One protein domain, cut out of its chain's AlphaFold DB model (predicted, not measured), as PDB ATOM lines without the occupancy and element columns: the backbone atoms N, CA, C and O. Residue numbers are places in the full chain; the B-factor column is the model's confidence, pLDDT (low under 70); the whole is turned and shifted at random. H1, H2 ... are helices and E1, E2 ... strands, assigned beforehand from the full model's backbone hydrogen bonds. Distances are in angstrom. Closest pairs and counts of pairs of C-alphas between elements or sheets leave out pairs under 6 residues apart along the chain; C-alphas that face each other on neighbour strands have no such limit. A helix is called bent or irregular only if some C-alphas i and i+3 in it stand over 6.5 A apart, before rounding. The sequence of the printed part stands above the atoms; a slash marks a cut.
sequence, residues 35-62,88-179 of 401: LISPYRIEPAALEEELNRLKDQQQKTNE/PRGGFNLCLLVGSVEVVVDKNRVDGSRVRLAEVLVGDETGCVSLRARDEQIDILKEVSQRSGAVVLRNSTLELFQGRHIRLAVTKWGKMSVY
ATOM      1  N   LEU A  35      77.917  72.316 -14.187       94.94
ATOM      2  CA  LEU A  35      79.131  72.939 -14.735       94.94
ATOM      3  C   LEU A  35      78.833  73.894 -15.900       94.94
ATOM      4  O   LEU A  35      79.602  74.830 -16.130       94.94
ATOM      5  N   ILE A  36      77.724  73.688 -16.620       92.25
ATOM      6  CA  ILE A  36      77.319  74.561 -17.730       92.25
ATOM      7  C   ILE A  36      76.455  75.758 -17.307       92.25
ATOM      8  O   ILE A  36      76.391  76.748 -18.040       92.25
ATOM      9  N   SER A  37      75.855  75.732 -16.113       91.62
ATOM     10  CA  SER A  37      74.987  76.802 -15.594       91.62
ATOM     11  C   SER A  37      75.592  78.219 -15.671       91.62
ATOM     12  O   SER A  37      74.865  79.152 -16.025       91.62
ATOM     13  N   PRO A  38      76.905  78.442 -15.429       90.94
ATOM     14  CA  PRO A  38      77.506  79.774 -15.545       90.94
ATOM     15  C   PRO A  38      77.498  80.371 -16.962       90.94
ATOM     16  O   PRO A  38      77.589  81.591 -17.095       90.94
ATOM     17  N   TYR A  39      77.379  79.544 -18.006       89.81
ATOM     18  CA  TYR A  39      77.383  79.986 -19.405       89.81
ATOM     19  C   TYR A  39      76.000  80.399 -19.925       89.81
ATOM     20  O   TYR A  39      75.915  80.887 -21.049       89.81
ATOM     21  N   ARG A  40      74.933  80.252 -19.117       88.94
ATOM     22  CA  ARG A  40      73.545  80.581 -19.502       88.94
ATOM     23  C   ARG A  40      73.152  79.918 -20.826       88.94
ATOM     24  O   ARG A  40      72.730  80.578 -21.768       88.94
ATOM     25  N   ILE A  41      73.370  78.609 -20.894       88.81
ATOM     26  CA  ILE A  41      72.997  77.798 -22.050       88.81
ATOM     27  C   ILE A  41      71.475  77.646 -22.083       88.81
ATOM     28  O   ILE A  41      70.861  77.359 -21.053       88.81
ATOM     29  N   GLU A  42      70.870  77.818 -23.256       88.25
ATOM     30  CA  GLU A  42      69.446  77.536 -23.433       88.25
ATOM     31  C   GLU A  42      69.210  76.012 -23.472       88.25
ATOM     32  O   GLU A  42      69.864  75.325 -24.262       88.25
ATOM     33  N   PRO A  43      68.274  75.450 -22.678       90.75
ATOM     34  CA  PRO A  43      68.031  74.007 -22.663       90.75
ATOM     35  C   PRO A  43      67.656  73.420 -24.030       90.75
ATOM     36  O   PRO A  43      68.067  72.308 -24.337       90.75
ATOM     37  N   ALA A  44      66.923  74.159 -24.870       91.25
ATOM     38  CA  ALA A  44      66.566  73.703 -26.215       91.25
ATOM     39  C   ALA A  44      67.806  73.558 -27.118       91.25
ATOM     40  O   ALA A  44      68.026  72.491 -27.690       91.25
ATOM     41  N   ALA A  45      68.657  74.590 -27.168       91.88
ATOM     42  CA  ALA A  45      69.906  74.571 -27.931       91.88
ATOM     43  C   ALA A  45      70.889  73.498 -27.423       91.88
ATOM     44  O   ALA A  45      71.600  72.880 -28.212       91.88
ATOM     45  N   LEU A  46      70.903  73.236 -26.108       92.75
ATOM     46  CA  LEU A  46      71.693  72.159 -25.506       92.75
ATOM     47  C   LEU A  46      71.283  70.777 -26.035       92.75
ATOM     48  O   LEU A  46      72.151  69.994 -26.415       92.75
ATOM     49  N   GLU A  47      69.984  70.461 -26.045       93.19
ATOM     50  CA  GLU A  47      69.502  69.162 -26.534       93.19
ATOM     51  C   GLU A  47      69.654  69.027 -28.059       93.19
ATOM     52  O   GLU A  47      69.984  67.944 -28.538       93.19
ATOM     53  N   GLU A  48      69.478  70.109 -28.828       93.44
ATOM     54  CA  GLU A  48      69.751  70.117 -30.274       93.44
ATOM     55  C   GLU A  48      71.221  69.775 -30.568       93.44
ATOM     56  O   GLU A  48      71.508  68.871 -31.356       93.44
ATOM     57  N   GLU A  49      72.160  70.432 -29.881       93.44
ATOM     58  CA  GLU A  49      73.594  70.195 -30.059       93.44
ATOM     59  C   GLU A  49      74.012  68.791 -29.587       93.44
ATOM     60  O   GLU A  49      74.808  68.129 -30.256       93.44
ATOM     61  N   LEU A  50      73.431  68.281 -28.492       93.25
ATOM     62  CA  LEU A  50      73.635  66.898 -28.041       93.25
ATOM     63  C   LEU A  50      73.128  65.866 -29.062       93.25
ATOM     64  O   LEU A  50      73.801  64.860 -29.291       93.25
ATOM     65  N   ASN A  51      71.977  66.102 -29.694       94.00
ATOM     66  CA  ASN A  51      71.457  65.212 -30.734       94.00
ATOM     67  C   ASN A  51      72.330  65.259 -31.996       94.00
ATOM     68  O   ASN A  51      72.734  64.210 -32.496       94.00
ATOM     69  N   ARG A  52      72.750  66.453 -32.433       93.25
ATOM     70  CA  ARG A  52      73.693  66.621 -33.553       93.25
ATOM     71  C   ARG A  52      74.999  65.844 -33.342       93.25
ATOM     72  O   ARG A  52      75.528  65.257 -34.286       93.25
ATOM     73  N   LEU A  53      75.532  65.842 -32.119       90.88
ATOM     74  CA  LEU A  53      76.748  65.101 -31.772       90.88
ATOM     75  C   LEU A  53      76.548  63.578 -31.851       90.88
ATOM     76  O   LEU A  53      77.451  62.876 -32.308       90.88
ATOM     77  N   LYS A  54      75.371  63.064 -31.466       89.88
ATOM     78  CA  LYS A  54      75.023  61.638 -31.608       89.88
ATOM     79  C   LYS A  54      74.946  61.223 -33.078       89.88
ATOM     80  O   LYS A  54      75.552  60.220 -33.448       89.88
ATOM     81  N   ASP A  55      74.295  62.028 -33.917       90.38
ATOM     82  CA  ASP A  55      74.198  61.778 -35.362       90.38
ATOM     83  C   ASP A  55      75.581  61.760 -36.034       90.38
ATOM     84  O   ASP A  55      75.835  60.960 -36.936       90.38
ATOM     85  N   GLN A  56      76.502  62.626 -35.594       87.06
ATOM     86  CA  GLN A  56      77.882  62.625 -36.087       87.06
ATOM     87  C   GLN A  56      78.647  61.365 -35.677       87.06
ATOM     88  O   GLN A  56      79.306  60.770 -36.527       87.06
ATOM     89  N   GLN A  57      78.526  60.927 -34.418       82.62
ATOM     90  CA  GLN A  57      79.174  59.699 -33.943       82.62
ATOM     91  C   GLN A  57      78.671  58.447 -34.673       82.62
ATOM     92  O   GLN A  57      79.464  57.551 -34.956       82.62
ATOM     93  N   GLN A  58      77.378  58.386 -35.008       81.62
ATOM     94  CA  GLN A  58      76.820  57.286 -35.799       81.62
ATOM     95  C   GLN A  58      77.433  57.253 -37.203       81.62
ATOM     96  O   GLN A  58      77.991  56.230 -37.590       81.62
ATOM     97  N   LYS A  59      77.457  58.391 -37.911       81.81
ATOM     98  CA  LYS A  59      78.048  58.488 -39.260       81.81
ATOM     99  C   LYS A  59      79.520  58.074 -39.301       81.81
ATOM    100  O   LYS A  59      79.909  57.316 -40.182       81.81
ATOM    101  N   THR A  60      80.330  58.489 -38.322       73.00
ATOM    102  CA  THR A  60      81.754  58.100 -38.249       73.00
ATOM    103  C   THR A  60      81.997  56.607 -38.003       73.00
ATOM    104  O   THR A  60      83.126  56.154 -38.158       73.00
ATOM    105  N   ASN A  61      80.973  55.838 -37.617       68.75
ATOM    106  CA  ASN A  61      81.078  54.388 -37.435       68.75
ATOM    107  C   ASN A  61      80.620  53.586 -38.668       68.75
ATOM    108  O   ASN A  61      80.848  52.378 -38.706       68.75
ATOM    109  N   GLU A  62      79.967  54.221 -39.649       70.50
ATOM    110  CA  GLU A  62      79.373  53.538 -40.811       70.50
ATOM    111  C   GLU A  62      80.267  53.565 -42.064       70.50
ATOM    112  O   GLU A  62      80.211  52.627 -42.858       70.50
ATOM    113  N   PRO A  88      84.159  80.246 -15.847       87.69
ATOM    114  CA  PRO A  88      83.641  80.822 -14.618       87.69
ATOM    115  C   PRO A  88      84.728  80.888 -13.546       87.69
ATOM    116  O   PRO A  88      85.517  79.962 -13.363       87.69
ATOM    117  N   ARG A  89      84.754  81.997 -12.800       85.69
ATOM    118  CA  ARG A  89      85.646  82.152 -11.650       85.69
ATOM    119  C   ARG A  89      85.050  81.430 -10.450       85.69
ATOM    120  O   ARG A  89      83.988  81.815  -9.971       85.69
ATOM    121  N   GLY A  90      85.762  80.438  -9.936       86.81
ATOM    122  CA  GLY A  90      85.362  79.692  -8.749       86.81
ATOM    123  C   GLY A  90      85.897  78.268  -8.782       86.81
ATOM    124  O   GLY A  90      86.268  77.759  -9.836       86.81
ATOM    125  N   GLY A  91      85.948  77.647  -7.607       93.56
ATOM    126  CA  GLY A  91      86.262  76.235  -7.465       93.56
ATOM    127  C   GLY A  91      84.991  75.397  -7.396       93.56
ATOM    128  O   GLY A  91      84.139  75.654  -6.549       93.56
ATOM    129  N   PHE A  92      84.897  74.365  -8.225       97.00
ATOM    130  CA  PHE A  92      83.868  73.334  -8.137       97.00
ATOM    131  C   PHE A  92      84.357  72.172  -7.265       97.00
ATOM    132  O   PHE A  92      85.545  71.821  -7.289       97.00
ATOM    133  N   ASN A  93      83.438  71.552  -6.522       97.69
ATOM    134  CA  ASN A  93      83.678  70.276  -5.851       97.69
ATOM    135  C   ASN A  93      82.724  69.233  -6.434       97.69
ATOM    136  O   ASN A  93      81.523  69.486  -6.500       97.69
ATOM    137  N   LEU A  94      83.249  68.082  -6.847       98.38
ATOM    138  CA  LEU A  94      82.477  66.999  -7.457       98.38
ATOM    139  C   LEU A  94      82.927  65.649  -6.882       98.38
ATOM    140  O   LEU A  94      84.071  65.502  -6.445       98.38
ATOM    141  N   CYS A  95      82.032  64.667  -6.892       98.44
ATOM    142  CA  CYS A  95      82.348  63.258  -6.675       98.44
ATOM    143  C   CYS A  95      81.937  62.535  -7.959       98.44
ATOM    144  O   CYS A  95      80.766  62.590  -8.318       98.44
ATOM    145  N   LEU A  96      82.891  61.961  -8.689       98.75
ATOM    146  CA  LEU A  96      82.703  61.508 -10.072       98.75
ATOM    147  C   LEU A  96      83.236  60.091 -10.252       98.75
ATOM    148  O   LEU A  96      84.311  59.772  -9.746       98.75
ATOM    149  N   LEU A  97      82.536  59.273 -11.032       98.75
ATOM    150  CA  LEU A  97      83.081  58.023 -11.558       98.75
ATOM    151  C   LEU A  97      84.167  58.313 -12.600       98.75
ATOM    152  O   LEU A  97      84.107  59.327 -13.304       98.75
ATOM    153  N   VAL A  98      85.144  57.412 -12.716       98.69
ATOM    154  CA  VAL A  98      86.227  57.502 -13.709       98.69
ATOM    155  C   VAL A  98      85.986  56.506 -14.842       98.69
ATOM    156  O   VAL A  98      85.872  55.307 -14.606       98.69
ATOM    157  N   GLY A  99      85.908  57.019 -16.068       98.25
ATOM    158  CA  GLY A  99      85.766  56.265 -17.310       98.25
ATOM    159  C   GLY A  99      87.116  56.044 -17.994       98.25
ATOM    160  O   GLY A  99      88.093  55.653 -17.352       98.25
ATOM    161  N   SER A 100      87.183  56.274 -19.307       97.75
ATOM    162  CA  SER A 100      88.408  56.110 -20.098       97.75
ATOM    163  C   SER A 100      89.508  57.108 -19.707       97.75
ATOM    164  O   SER A 100      89.235  58.273 -19.418       97.75
ATOM    165  N   VAL A 101      90.766  56.653 -19.731       98.50
ATOM    166  CA  VAL A 101      91.966  57.469 -19.477       98.50
ATOM    167  C   VAL A 101      92.848  57.449 -20.726       98.50
ATOM    168  O   VAL A 101      93.515  56.449 -20.991       98.50
ATOM    169  N   GLU A 102      92.884  58.548 -21.476       98.19
ATOM    170  CA  GLU A 102      93.654  58.666 -22.717       98.19
ATOM    171  C   GLU A 102      94.874  59.574 -22.518       98.19
ATOM    172  O   GLU A 102      94.743  60.768 -22.251       98.19
ATOM    173  N   VAL A 103      96.087  59.024 -22.633       98.06
ATOM    174  CA  VAL A 103      97.330  59.800 -22.475       98.06
ATOM    175  C   VAL A 103      97.666  60.512 -23.787       98.06
ATOM    176  O   VAL A 103      98.289  59.937 -24.673       98.06
ATOM    177  N   VAL A 104      97.262  61.778 -23.890       97.62
ATOM    178  CA  VAL A 104      97.431  62.625 -25.083       97.62
ATOM    179  C   VAL A 104      98.832  63.236 -25.223       97.62
ATOM    180  O   VAL A 104      99.244  63.606 -26.321       97.62
ATOM    181  N   VAL A 105      99.590  63.358 -24.129       97.69
ATOM    182  CA  VAL A 105     101.009  63.752 -24.163       97.69
ATOM    183  C   VAL A 105     101.793  62.900 -23.179       97.69
ATOM    184  O   VAL A 105     101.462  62.850 -21.998       97.69
ATOM    185  N   ASP A 106     102.882  62.306 -23.650       97.19
ATOM    186  CA  ASP A 106     103.885  61.660 -22.811       97.19
ATOM    187  C   ASP A 106     105.267  61.948 -23.411       97.19
ATOM    188  O   ASP A 106     105.609  61.433 -24.477       97.19
ATOM    189  N   LYS A 107     106.006  62.893 -22.818       96.81
ATOM    190  CA  LYS A 107     107.264  63.405 -23.387       96.81
ATOM    191  C   LYS A 107     108.305  63.671 -22.307       96.81
ATOM    192  O   LYS A 107     108.024  64.344 -21.316       96.81
ATOM    193  N   ASN A 108     109.533  63.225 -22.545       96.62
ATOM    194  CA  ASN A 108     110.700  63.643 -21.774       96.62
ATOM    195  C   ASN A 108     111.188  65.018 -22.263       96.62
ATOM    196  O   ASN A 108     111.208  65.298 -23.462       96.62
ATOM    197  N   ARG A 109     111.583  65.875 -21.324       94.75
ATOM    198  CA  ARG A 109     112.251  67.157 -21.561       94.75
ATOM    199  C   ARG A 109     113.770  66.985 -21.545       94.75
ATOM    200  O   ARG A 109     114.301  65.991 -21.055       94.75
ATOM    201  N   VAL A 110     114.468  68.006 -22.042       96.25
ATOM    202  CA  VAL A 110     115.941  68.080 -22.076       96.25
ATOM    203  C   VAL A 110     116.595  68.110 -20.689       96.25
ATOM    204  O   VAL A 110     117.759  67.756 -20.562       96.25
ATOM    205  N   ASP A 111     115.848  68.498 -19.652       95.25
ATOM    206  CA  ASP A 111     116.269  68.483 -18.244       95.25
ATOM    207  C   ASP A 111     116.071  67.110 -17.564       95.25
ATOM    208  O   ASP A 111     116.303  66.968 -16.366       95.25
ATOM    209  N   GLY A 112     115.620  66.098 -18.314       94.31
ATOM    210  CA  GLY A 112     115.303  64.762 -17.809       94.31
ATOM    211  C   GLY A 112     113.920  64.634 -17.159       94.31
ATOM    212  O   GLY A 112     113.483  63.511 -16.905       94.31
ATOM    213  N   SER A 113     113.194  65.735 -16.930       94.25
ATOM    214  CA  SER A 113     111.825  65.673 -16.409       94.25
ATOM    215  C   SER A 113     110.856  65.103 -17.453       94.25
ATOM    216  O   SER A 113     111.043  65.253 -18.662       94.25
ATOM    217  N   ARG A 114     109.803  64.421 -16.999       95.38
ATOM    218  CA  ARG A 114     108.759  63.853 -17.862       95.38
ATOM    219  C   ARG A 114     107.496  64.687 -17.711       95.38
ATOM    220  O   ARG A 114     107.093  64.972 -16.591       95.38
ATOM    221  N   VAL A 115     106.883  65.067 -18.826       96.12
ATOM    222  CA  VAL A 115     105.589  65.757 -18.860       96.12
ATOM    223  C   VAL A 115     104.548  64.777 -19.362       96.12
ATOM    224  O   VAL A 115     104.636  64.330 -20.510       96.12
ATOM    225  N   ARG A 116     103.552  64.476 -18.525       97.62
ATOM    226  CA  ARG A 116     102.409  63.656 -18.924       97.62
ATOM    227  C   ARG A 116     101.112  64.447 -18.844       97.62
ATOM    228  O   ARG A 116     100.849  65.145 -17.867       97.62
ATOM    229  N   LEU A 117     100.284  64.306 -19.872       98.00
ATOM    230  CA  LEU A 117      98.941  64.863 -19.945       98.00
ATOM    231  C   LEU A 117      97.979  63.776 -20.413       98.00
ATOM    232  O   LEU A 117      98.243  63.121 -21.421       98.00
ATOM    233  N   ALA A 118      96.857  63.627 -19.717       98.38
ATOM    234  CA  ALA A 118      95.756  62.782 -20.149       98.38
ATOM    235  C   ALA A 118      94.443  63.565 -20.218       98.38
ATOM    236  O   ALA A 118      94.187  64.441 -19.388       98.38
ATOM    237  N   GLU A 119      93.614  63.209 -21.191       98.31
ATOM    238  CA  GLU A 119      92.184  63.503 -21.191       98.31
ATOM    239  C   GLU A 119      91.481  62.293 -20.564       98.31
ATOM    240  O   GLU A 119      91.682  61.150 -20.980       98.31
ATOM    241  N   VAL A 120      90.709  62.524 -19.503       98.69
ATOM    242  CA  VAL A 120      90.068  61.456 -18.727       98.69
ATOM    243  C   VAL A 120      88.575  61.691 -18.683       98.69
ATOM    244  O   VAL A 120      88.132  62.707 -18.157       98.69
ATOM    245  N   LEU A 121      87.780  60.765 -19.209       98.69
ATOM    246  CA  LEU A 121      86.331  60.875 -19.115       98.69
ATOM    247  C   LEU A 121      85.898  60.636 -17.663       98.69
ATOM    248  O   LEU A 121      86.184  59.587 -17.091       98.69
ATOM    249  N   VAL A 122      85.214  61.604 -17.062       98.81
ATOM    250  CA  VAL A 122      84.664  61.509 -15.703       98.81
ATOM    251  C   VAL A 122      83.200  61.931 -15.705       98.81
ATOM    252  O   VAL A 122      82.780  62.715 -16.556       98.81
ATOM    253  N   GLY A 123      82.401  61.437 -14.761       98.62
ATOM    254  CA  GLY A 123      81.003  61.852 -14.705       98.62
ATOM    255  C   GLY A 123      80.134  61.227 -13.622       98.62
ATOM    256  O   GLY A 123      80.609  60.480 -12.766       98.62
ATOM    257  N   ASP A 124      78.851  61.558 -13.697       98.62
ATOM    258  CA  ASP A 124      77.768  61.121 -12.817       98.62
ATOM    259  C   ASP A 124      76.504  60.806 -13.649       98.62
ATOM    260  O   ASP A 124      76.550  60.737 -14.883       98.62
ATOM    261  N   GLU A 125      75.357  60.591 -13.004       98.31
ATOM    262  CA  GLU A 125      74.088  60.328 -13.688       98.31
ATOM    263  C   GLU A 125      73.561  61.497 -14.549       98.31
ATOM    264  O   GLU A 125      72.726  61.275 -15.435       98.31
ATOM    265  N   THR A 126      74.041  62.725 -14.330       98.00
ATOM    266  CA  THR A 126      73.617  63.936 -15.055       98.00
ATOM    267  C   THR A 126      74.387  64.150 -16.359       98.00
ATOM    268  O   THR A 126      73.854  64.751 -17.295       98.00
ATOM    269  N   GLY A 127      75.604  63.606 -16.458       98.06
ATOM    270  CA  GLY A 127      76.404  63.573 -17.679       98.06
ATOM    271  C   GLY A 127      77.871  63.241 -17.433       98.06
ATOM    272  O   GLY A 127      78.276  62.838 -16.340       98.06
ATOM    273  N   CYS A 128      78.689  63.449 -18.458       98.50
ATOM    274  CA  CYS A 128      80.136  63.307 -18.377       98.50
ATOM    275  C   CYS A 128      80.870  64.523 -18.956       98.50
ATOM    276  O   CYS A 128      80.322  65.332 -19.707       98.50
ATOM    277  N   VAL A 129      82.123  64.677 -18.547       98.44
ATOM    278  CA  VAL A 129      83.028  65.763 -18.927       98.44
ATOM    279  C   VAL A 129      84.450  65.203 -18.926       98.44
ATOM    280  O   VAL A 129      84.766  64.296 -18.155       98.44
ATOM    281  N   SER A 130      85.334  65.711 -19.776       98.50
ATOM    282  CA  SER A 130      86.741  65.311 -19.742       98.50
ATOM    283  C   SER A 130      87.516  66.141 -18.720       98.50
ATOM    284  O   SER A 130      87.518  67.375 -18.752       98.50
ATOM    285  N   LEU A 131      88.184  65.436 -17.813       98.69
ATOM    286  CA  LEU A 131      89.151  65.932 -16.852       98.69
ATOM    287  C   LEU A 131      90.551  65.910 -17.471       98.69
ATOM    288  O   LEU A 131      91.062  64.862 -17.863       98.69
ATOM    289  N   ARG A 132      91.199  67.070 -17.477       98.31
ATOM    290  CA  ARG A 132      92.588  67.245 -17.883       98.31
ATOM    291  C   ARG A 132      93.522  66.878 -16.728       98.31
ATOM    292  O   ARG A 132      93.759  67.691 -15.832       98.31
ATOM    293  N   ALA A 133      94.052  65.659 -16.754       98.25
ATOM    294  CA  ALA A 133      94.929  65.115 -15.718       98.25
ATOM    295  C   ALA A 133      96.414  65.272 -16.077       98.25
ATOM    296  O   ALA A 133      96.796  65.149 -17.243       98.25
ATOM    297  N   ARG A 134      97.264  65.527 -15.075       97.12
ATOM    298  CA  ARG A 134      98.721  65.688 -15.230       97.12
ATOM    299  C   ARG A 134      99.494  64.731 -14.328       97.12
ATOM    300  O   ARG A 134      99.088  64.495 -13.193       97.12
ATOM    301  N   ASP A 135     100.610  64.228 -14.839       96.06
ATOM    302  CA  ASP A 135     101.638  63.513 -14.074       96.06
ATOM    303  C   ASP A 135     101.066  62.400 -13.164       96.06
ATOM    304  O   ASP A 135     100.437  61.480 -13.690       96.06
ATOM    305  N   GLU A 136     101.250  62.427 -11.839       96.25
ATOM    306  CA  GLU A 136     100.789  61.356 -10.928       96.25
ATOM    307  C   GLU A 136      99.260  61.191 -10.899       96.25
ATOM    308  O   GLU A 136      98.750  60.116 -10.579       96.25
ATOM    309  N   GLN A 137      98.501  62.232 -11.271       98.00
ATOM    310  CA  GLN A 137      97.039  62.153 -11.359       98.00
ATOM    311  C   GLN A 137      96.600  61.082 -12.364       98.00
ATOM    312  O   GLN A 137      95.571  60.441 -12.172       98.00
ATOM    313  N   ILE A 138      97.383  60.884 -13.426       98.50
ATOM    314  CA  ILE A 138      97.080  59.949 -14.512       98.50
ATOM    315  C   ILE A 138      97.162  58.508 -14.010       98.50
ATOM    316  O   ILE A 138      96.301  57.698 -14.342       98.50
ATOM    317  N   ASP A 139      98.164  58.192 -13.189       98.00
ATOM    318  CA  ASP A 139      98.354  56.841 -12.655       98.00
ATOM    319  C   ASP A 139      97.238  56.496 -11.655       98.00
ATOM    320  O   ASP A 139      96.597  55.453 -11.784       98.00
ATOM    321  N   ILE A 140      96.892  57.438 -10.765       98.25
ATOM    322  CA  ILE A 140      95.738  57.317  -9.856       98.25
ATOM    323  C   ILE A 140      94.440  57.086 -10.645       98.25
ATOM    324  O   ILE A 140      93.659  56.194 -10.314       98.25
ATOM    325  N   LEU A 141      94.190  57.867 -11.700       98.62
ATOM    326  CA  LEU A 141      92.964  57.746 -12.495       98.62
ATOM    327  C   LEU A 141      92.899  56.420 -13.266       98.62
ATOM    328  O   LEU A 141      91.811  55.857 -13.372       98.62
ATOM    329  N   LYS A 142      94.030  55.863 -13.723       98.56
ATOM    330  CA  LYS A 142      94.078  54.505 -14.302       98.56
ATOM    331  C   LYS A 142      93.676  53.439 -13.284       98.56
ATOM    332  O   LYS A 142      92.829  52.605 -13.591       98.56
ATOM    333  N   GLU A 143      94.229  53.480 -12.072       98.31
ATOM    334  CA  GLU A 143      93.900  52.514 -11.013       98.31
ATOM    335  C   GLU A 143      92.444  52.605 -10.533       98.31
ATOM    336  O   GLU A 143      91.875  51.606 -10.081       98.31
ATOM    337  N   VAL A 144      91.841  53.797 -10.574       98.31
ATOM    338  CA  VAL A 144      90.421  53.991 -10.244       98.31
ATOM    339  C   VAL A 144      89.525  53.518 -11.393       98.31
ATOM    340  O   VAL A 144      88.575  52.778 -11.137       98.31
ATOM    341  N   SER A 145      89.860  53.865 -12.640       97.88
ATOM    342  CA  SER A 145      89.169  53.428 -13.865       97.88
ATOM    343  C   SER A 145      89.088  51.898 -13.965       97.88
ATOM    344  O   SER A 145      88.003  51.342 -14.111       97.88
ATOM    345  N   GLN A 146      90.209  51.197 -13.755       97.50
ATOM    346  CA  GLN A 146      90.281  49.725 -13.783       97.50
ATOM    347  C   GLN A 146      89.368  49.022 -12.766       97.50
ATOM    348  O   GLN A 146      89.051  47.848 -12.933       97.50
ATOM    349  N   ARG A 147      88.964  49.722 -11.700       96.75
ATOM    350  CA  ARG A 147      88.077  49.211 -10.644       96.75
ATOM    351  C   ARG A 147      86.673  49.820 -10.704       96.75
ATOM    352  O   ARG A 147      85.910  49.641  -9.758       96.75
ATOM    353  N   SER A 148      86.350  50.560 -11.770       95.94
ATOM    354  CA  SER A 148      85.097  51.316 -11.931       95.94
ATOM    355  C   SER A 148      84.780  52.223 -10.731       95.94
ATOM    356  O   SER A 148      83.631  52.346 -10.310       95.94
ATOM    357  N   GLY A 149      85.818  52.808 -10.126       97.75
ATOM    358  CA  GLY A 149      85.709  53.595  -8.901       97.75
ATOM    359  C   GLY A 149      85.411  55.079  -9.131       97.75
ATOM    360  O   GLY A 149      85.282  55.558 -10.259       97.75
ATOM    361  N   ALA A 150      85.359  55.823  -8.024       98.56
ATOM    362  CA  ALA A 150      85.115  57.262  -8.015       98.56
ATOM    363  C   ALA A 150      86.301  58.073  -7.464       98.56
ATOM    364  O   ALA A 150      87.067  57.612  -6.612       98.56
ATOM    365  N   VAL A 151      86.407  59.321  -7.920       98.62
ATOM    366  CA  VAL A 151      87.302  60.355  -7.392       98.62
ATOM    367  C   VAL A 151      86.515  61.545  -6.860       98.62
ATOM    368  O   VAL A 151      85.477  61.935  -7.390       98.62
ATOM    369  N   VAL A 152      87.057  62.159  -5.817       98.56
ATOM    370  CA  VAL A 152      86.591  63.414  -5.240       98.56
ATOM    371  C   VAL A 152      87.505  64.524  -5.740       98.56
ATOM    372  O   VAL A 152      88.713  64.508  -5.491       98.56
ATOM    373  N   LEU A 153      86.924  65.498  -6.430       98.38
ATOM    374  CA  LEU A 153      87.593  66.716  -6.870       98.38
ATOM    375  C   LEU A 153      87.151  67.858  -5.962       98.38
ATOM    376  O   LEU A 153      85.958  68.057  -5.739       98.38
ATOM    377  N   ARG A 154      88.108  68.618  -5.432       97.25
ATOM    378  CA  ARG A 154      87.864  69.799  -4.597       97.25
ATOM    379  C   ARG A 154      88.576  71.000  -5.191       97.25
ATOM    380  O   ARG A 154      89.756  70.894  -5.525       97.25
ATOM    381  N   ASN A 155      87.881  72.133  -5.283       96.06
ATOM    382  CA  ASN A 155      88.406  73.373  -5.862       96.06
ATOM    383  C   ASN A 155      89.026  73.160  -7.271       96.06
ATOM    384  O   ASN A 155      90.129  73.619  -7.591       96.06
ATOM    385  N   SER A 156      88.302  72.399  -8.094       97.25
ATOM    386  CA  SER A 156      88.559  72.208  -9.529       97.25
ATOM    387  C   SER A 156      88.021  73.391 -10.342       97.25
ATOM    388  O   SER A 156      87.140  74.106  -9.878       97.25
ATOM    389  N   THR A 157      88.552  73.628 -11.538       96.50
ATOM    390  CA  THR A 157      88.142  74.720 -12.439       96.50
ATOM    391  C   THR A 157      87.713  74.167 -13.788       96.50
ATOM    392  O   THR A 157      88.093  73.056 -14.155       96.50
ATOM    393  N   LEU A 158      86.987  74.976 -14.557       96.56
ATOM    394  CA  LEU A 158      86.807  74.747 -15.985       96.56
ATOM    395  C   LEU A 158      87.921  75.449 -16.778       96.56
ATOM    396  O   LEU A 158      88.272  76.594 -16.487       96.56
ATOM    397  N   GLU A 159      88.478  74.758 -17.768       94.50
ATOM    398  CA  GLU A 159      89.324  75.299 -18.835       94.50
ATOM    399  C   GLU A 159      88.511  75.296 -20.148       94.50
ATOM    400  O   GLU A 159      87.685  74.407 -20.362       94.50
ATOM    401  N   LEU A 160      88.744  76.269 -21.038       93.44
ATOM    402  CA  LEU A 160      88.142  76.279 -22.378       93.44
ATOM    403  C   LEU A 160      89.113  75.692 -23.407       93.44
ATOM    404  O   LEU A 160      90.133  76.302 -23.735       93.44
ATOM    405  N   PHE A 161      88.774  74.527 -23.949       92.62
ATOM    406  CA  PHE A 161      89.485  73.904 -25.057       92.62
ATOM    407  C   PHE A 161      89.071  74.562 -26.380       92.62
ATOM    408  O   PHE A 161      87.884  74.701 -26.681       92.62
ATOM    409  N   GLN A 162      90.068  75.038 -27.138       90.38
ATOM    410  CA  GLN A 162      89.892  75.812 -28.381       90.38
ATOM    411  C   GLN A 162      88.962  77.041 -28.240       90.38
ATOM    412  O   GLN A 162      88.440  77.551 -29.223       90.38
ATOM    413  N   GLY A 163      88.737  77.532 -27.013       88.50
ATOM    414  CA  GLY A 163      87.818  78.641 -26.724       88.50
ATOM    415  C   GLY A 163      86.320  78.308 -26.809       88.50
ATOM    416  O   GLY A 163      85.516  79.174 -26.472       88.50
ATOM    417  N   ARG A 164      85.952  77.083 -27.216       91.69
ATOM    418  CA  ARG A 164      84.566  76.673 -27.518       91.69
ATOM    419  C   ARG A 164      84.039  75.536 -26.637       91.69
ATOM    420  O   ARG A 164      82.856  75.519 -26.334       91.69
ATOM    421  N   HIS A 165      84.901  74.636 -26.169       94.19
ATOM    422  CA  HIS A 165      84.511  73.424 -25.434       94.19
ATOM    423  C   HIS A 165      84.990  73.471 -23.978       94.19
ATOM    424  O   HIS A 165      86.047  74.042 -23.706       94.19
ATOM    425  N   ILE A 166      84.280  72.847 -23.029       95.56
ATOM    426  CA  ILE A 166      84.724  72.796 -21.621       95.56
ATOM    427  C   ILE A 166      85.580  71.563 -21.316       95.56
ATOM    428  O   ILE A 166      85.285  70.454 -21.756       95.56
ATOM    429  N   ARG A 167      86.606  71.737 -20.484       97.31
ATOM    430  CA  ARG A 167      87.340  70.657 -19.805       97.31
ATOM    431  C   ARG A 167      87.398  70.959 -18.313       97.31
ATOM    432  O   ARG A 167      87.505  72.120 -17.923       97.31
ATOM    433  N   LEU A 168      87.355  69.933 -17.475       98.12
ATOM    434  CA  LEU A 168      87.570  70.062 -16.035       98.12
ATOM    435  C   LEU A 168      89.075  69.974 -15.734       98.12
ATOM    436  O   LEU A 168      89.791  69.228 -16.395       98.12
ATOM    437  N   ALA A 169      89.582  70.710 -14.747       97.75
ATOM    438  CA  ALA A 169      90.990  70.659 -14.346       97.75
ATOM    439  C   ALA A 169      91.158  70.866 -12.833       97.75
ATOM    440  O   ALA A 169      90.409  71.613 -12.202       97.75
ATOM    441  N   VAL A 170      92.175  70.247 -12.230       97.25
ATOM    442  CA  VAL A 170      92.532  70.503 -10.823       97.25
ATOM    443  C   VAL A 170      93.417  71.750 -10.751       97.25
ATOM    444  O   VAL A 170      94.447  71.829 -11.420       97.25
ATOM    445  N   THR A 171      93.019  72.747  -9.954       92.44
ATOM    446  CA  THR A 171      93.798  73.989  -9.792       92.44
ATOM    447  C   THR A 171      95.034  73.775  -8.907       92.44
ATOM    448  O   THR A 171      95.125  72.782  -8.190       92.44
ATOM    449  N   LYS A 172      95.961  74.748  -8.864       92.25
ATOM    450  CA  LYS A 172      97.088  74.763  -7.900       92.25
ATOM    451  C   LYS A 172      96.631  74.605  -6.438       92.25
ATOM    452  O   LYS A 172      97.364  74.068  -5.616       92.25
ATOM    453  N   TRP A 173      95.440  75.108  -6.123       93.06
ATOM    454  CA  TRP A 173      94.822  75.057  -4.796       93.06
ATOM    455  C   TRP A 173      93.734  73.974  -4.706       93.06
ATOM    456  O   TRP A 173      92.950  73.955  -3.756       93.06
ATOM    457  N   GLY A 174      93.631  73.134  -5.734       96.00
ATOM    458  CA  GLY A 174      92.691  72.034  -5.833       96.00
ATOM    459  C   GLY A 174      93.289  70.747  -5.287       96.00
ATOM    460  O   GLY A 174      94.506  70.591  -5.192       96.00
ATOM    461  N   LYS A 175      92.418  69.805  -4.938       96.44
ATOM    462  CA  LYS A 175      92.815  68.463  -4.512       96.44
ATOM    463  C   LYS A 175      91.974  67.425  -5.240       96.44
ATOM    464  O   LYS A 175      90.758  67.569  -5.329       96.44
ATOM    465  N   MET A 176      92.637  66.378  -5.714       98.12
ATOM    466  CA  MET A 176      92.011  65.130  -6.136       98.12
ATOM    467  C   MET A 176      92.307  64.056  -5.088       98.12
ATOM    468  O   MET A 176      93.417  63.993  -4.558       98.12
ATOM    469  N   SER A 177      91.323  63.219  -4.787       97.94
ATOM    470  CA  SER A 177      91.474  62.042  -3.928       97.94
ATOM    471  C   SER A 177      90.571  60.915  -4.410       97.94
ATOM    472  O   SER A 177      89.504  61.169  -4.960       97.94
ATOM    473  N   VAL A 178      90.979  59.667  -4.192       98.44
ATOM    474  CA  VAL A 178      90.128  58.495  -4.443       98.44
ATOM    475  C   VAL A 178      89.003  58.458  -3.404       98.44
ATOM    476  O   VAL A 178      89.223  58.819  -2.249       98.44
ATOM    477  N   TYR A 179      87.800  58.046  -3.804       98.06
ATOM    478  CA  TYR A 179      86.693  57.810  -2.877       98.06
ATOM    479  C   TYR A 179      86.820  56.419  -2.209       98.06
ATOM    480  O   TYR A 179      87.116  55.451  -2.915       98.06
TER     481      TYR A 179
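Overview. This is residues 35 to 62 and 88 to 179 of the 401 residues of the protein "Replication factor A1" of Fistulifera solaris (UniProt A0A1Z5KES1). Five strands form a small closed barrel, with H3 packed outside it where the sheet curls round this helix; the long helix H2 sticks out as a free arm away from the barrel. The printed part has 120 residues, in the order H1 H2 E1 E2 E3 H3 E4 E5, of mixed class. Round the mixed ring run E1 E2 E3 E5 E4 and back to E1. The whole is only just compact, close to loose, with a radius of gyration of the C-alphas of 15.8 A and spans of 48 by 38 by 31 A.

Arrangement. E1, residues 92 to 108, E2, 114 to 124, and E3, 127 to 134, make a meander, each strand the antiparallel neighbour of the one before, with N 99 and O 121 at 2.8 A and N 120 and O 131 at 2.9 A. E5, residues 165 to 178, is parallel to E3, with N 132 and O 168 at 2.8 A. E4, residues 150 to 161, forms a hairpin with E5, with N 159 and O 167 at 2.8 A. E4 is antiparallel to E1, with N 94 and O 153 at 2.9 A. E1 bends by 109 degrees at residue 95. H3, residues 136 to 145, is on the barrel at a height over the sheet of 6.4 A; its closest C-alphas to E1 are Ser 145 and Val 98, 5.0 A. H1, residues 35 to 39, is on the barrel, outside it, at a height over the sheet of 10.0 A. H2, residues 43 to 62, is not on the barrel. Every O i to N i+4 pair is within hydrogen-bond range in H3, 15 of 16 in H2 and 0 of 1 in H1, where 1 of 2 O i to N i+3 pairs is.

Along the chain. H1 begins at C-alpha 35 (79.131, 72.939, -14.735); it is irregular, with C-alphas 35 and 38 7.1 A apart. E1 measures 31.6 A, E2 31.5 A, H2 29.6 A. E5 ends at C-alpha 178 (90.128, 58.495, -4.443).

Size, cuts and confidence. Residues 63 to 87 are not printed; C-alphas 62 and 88 are 38.1 A apart across this cut. The links printed whole are tight. Residue 61 is under 70 in pLDDT.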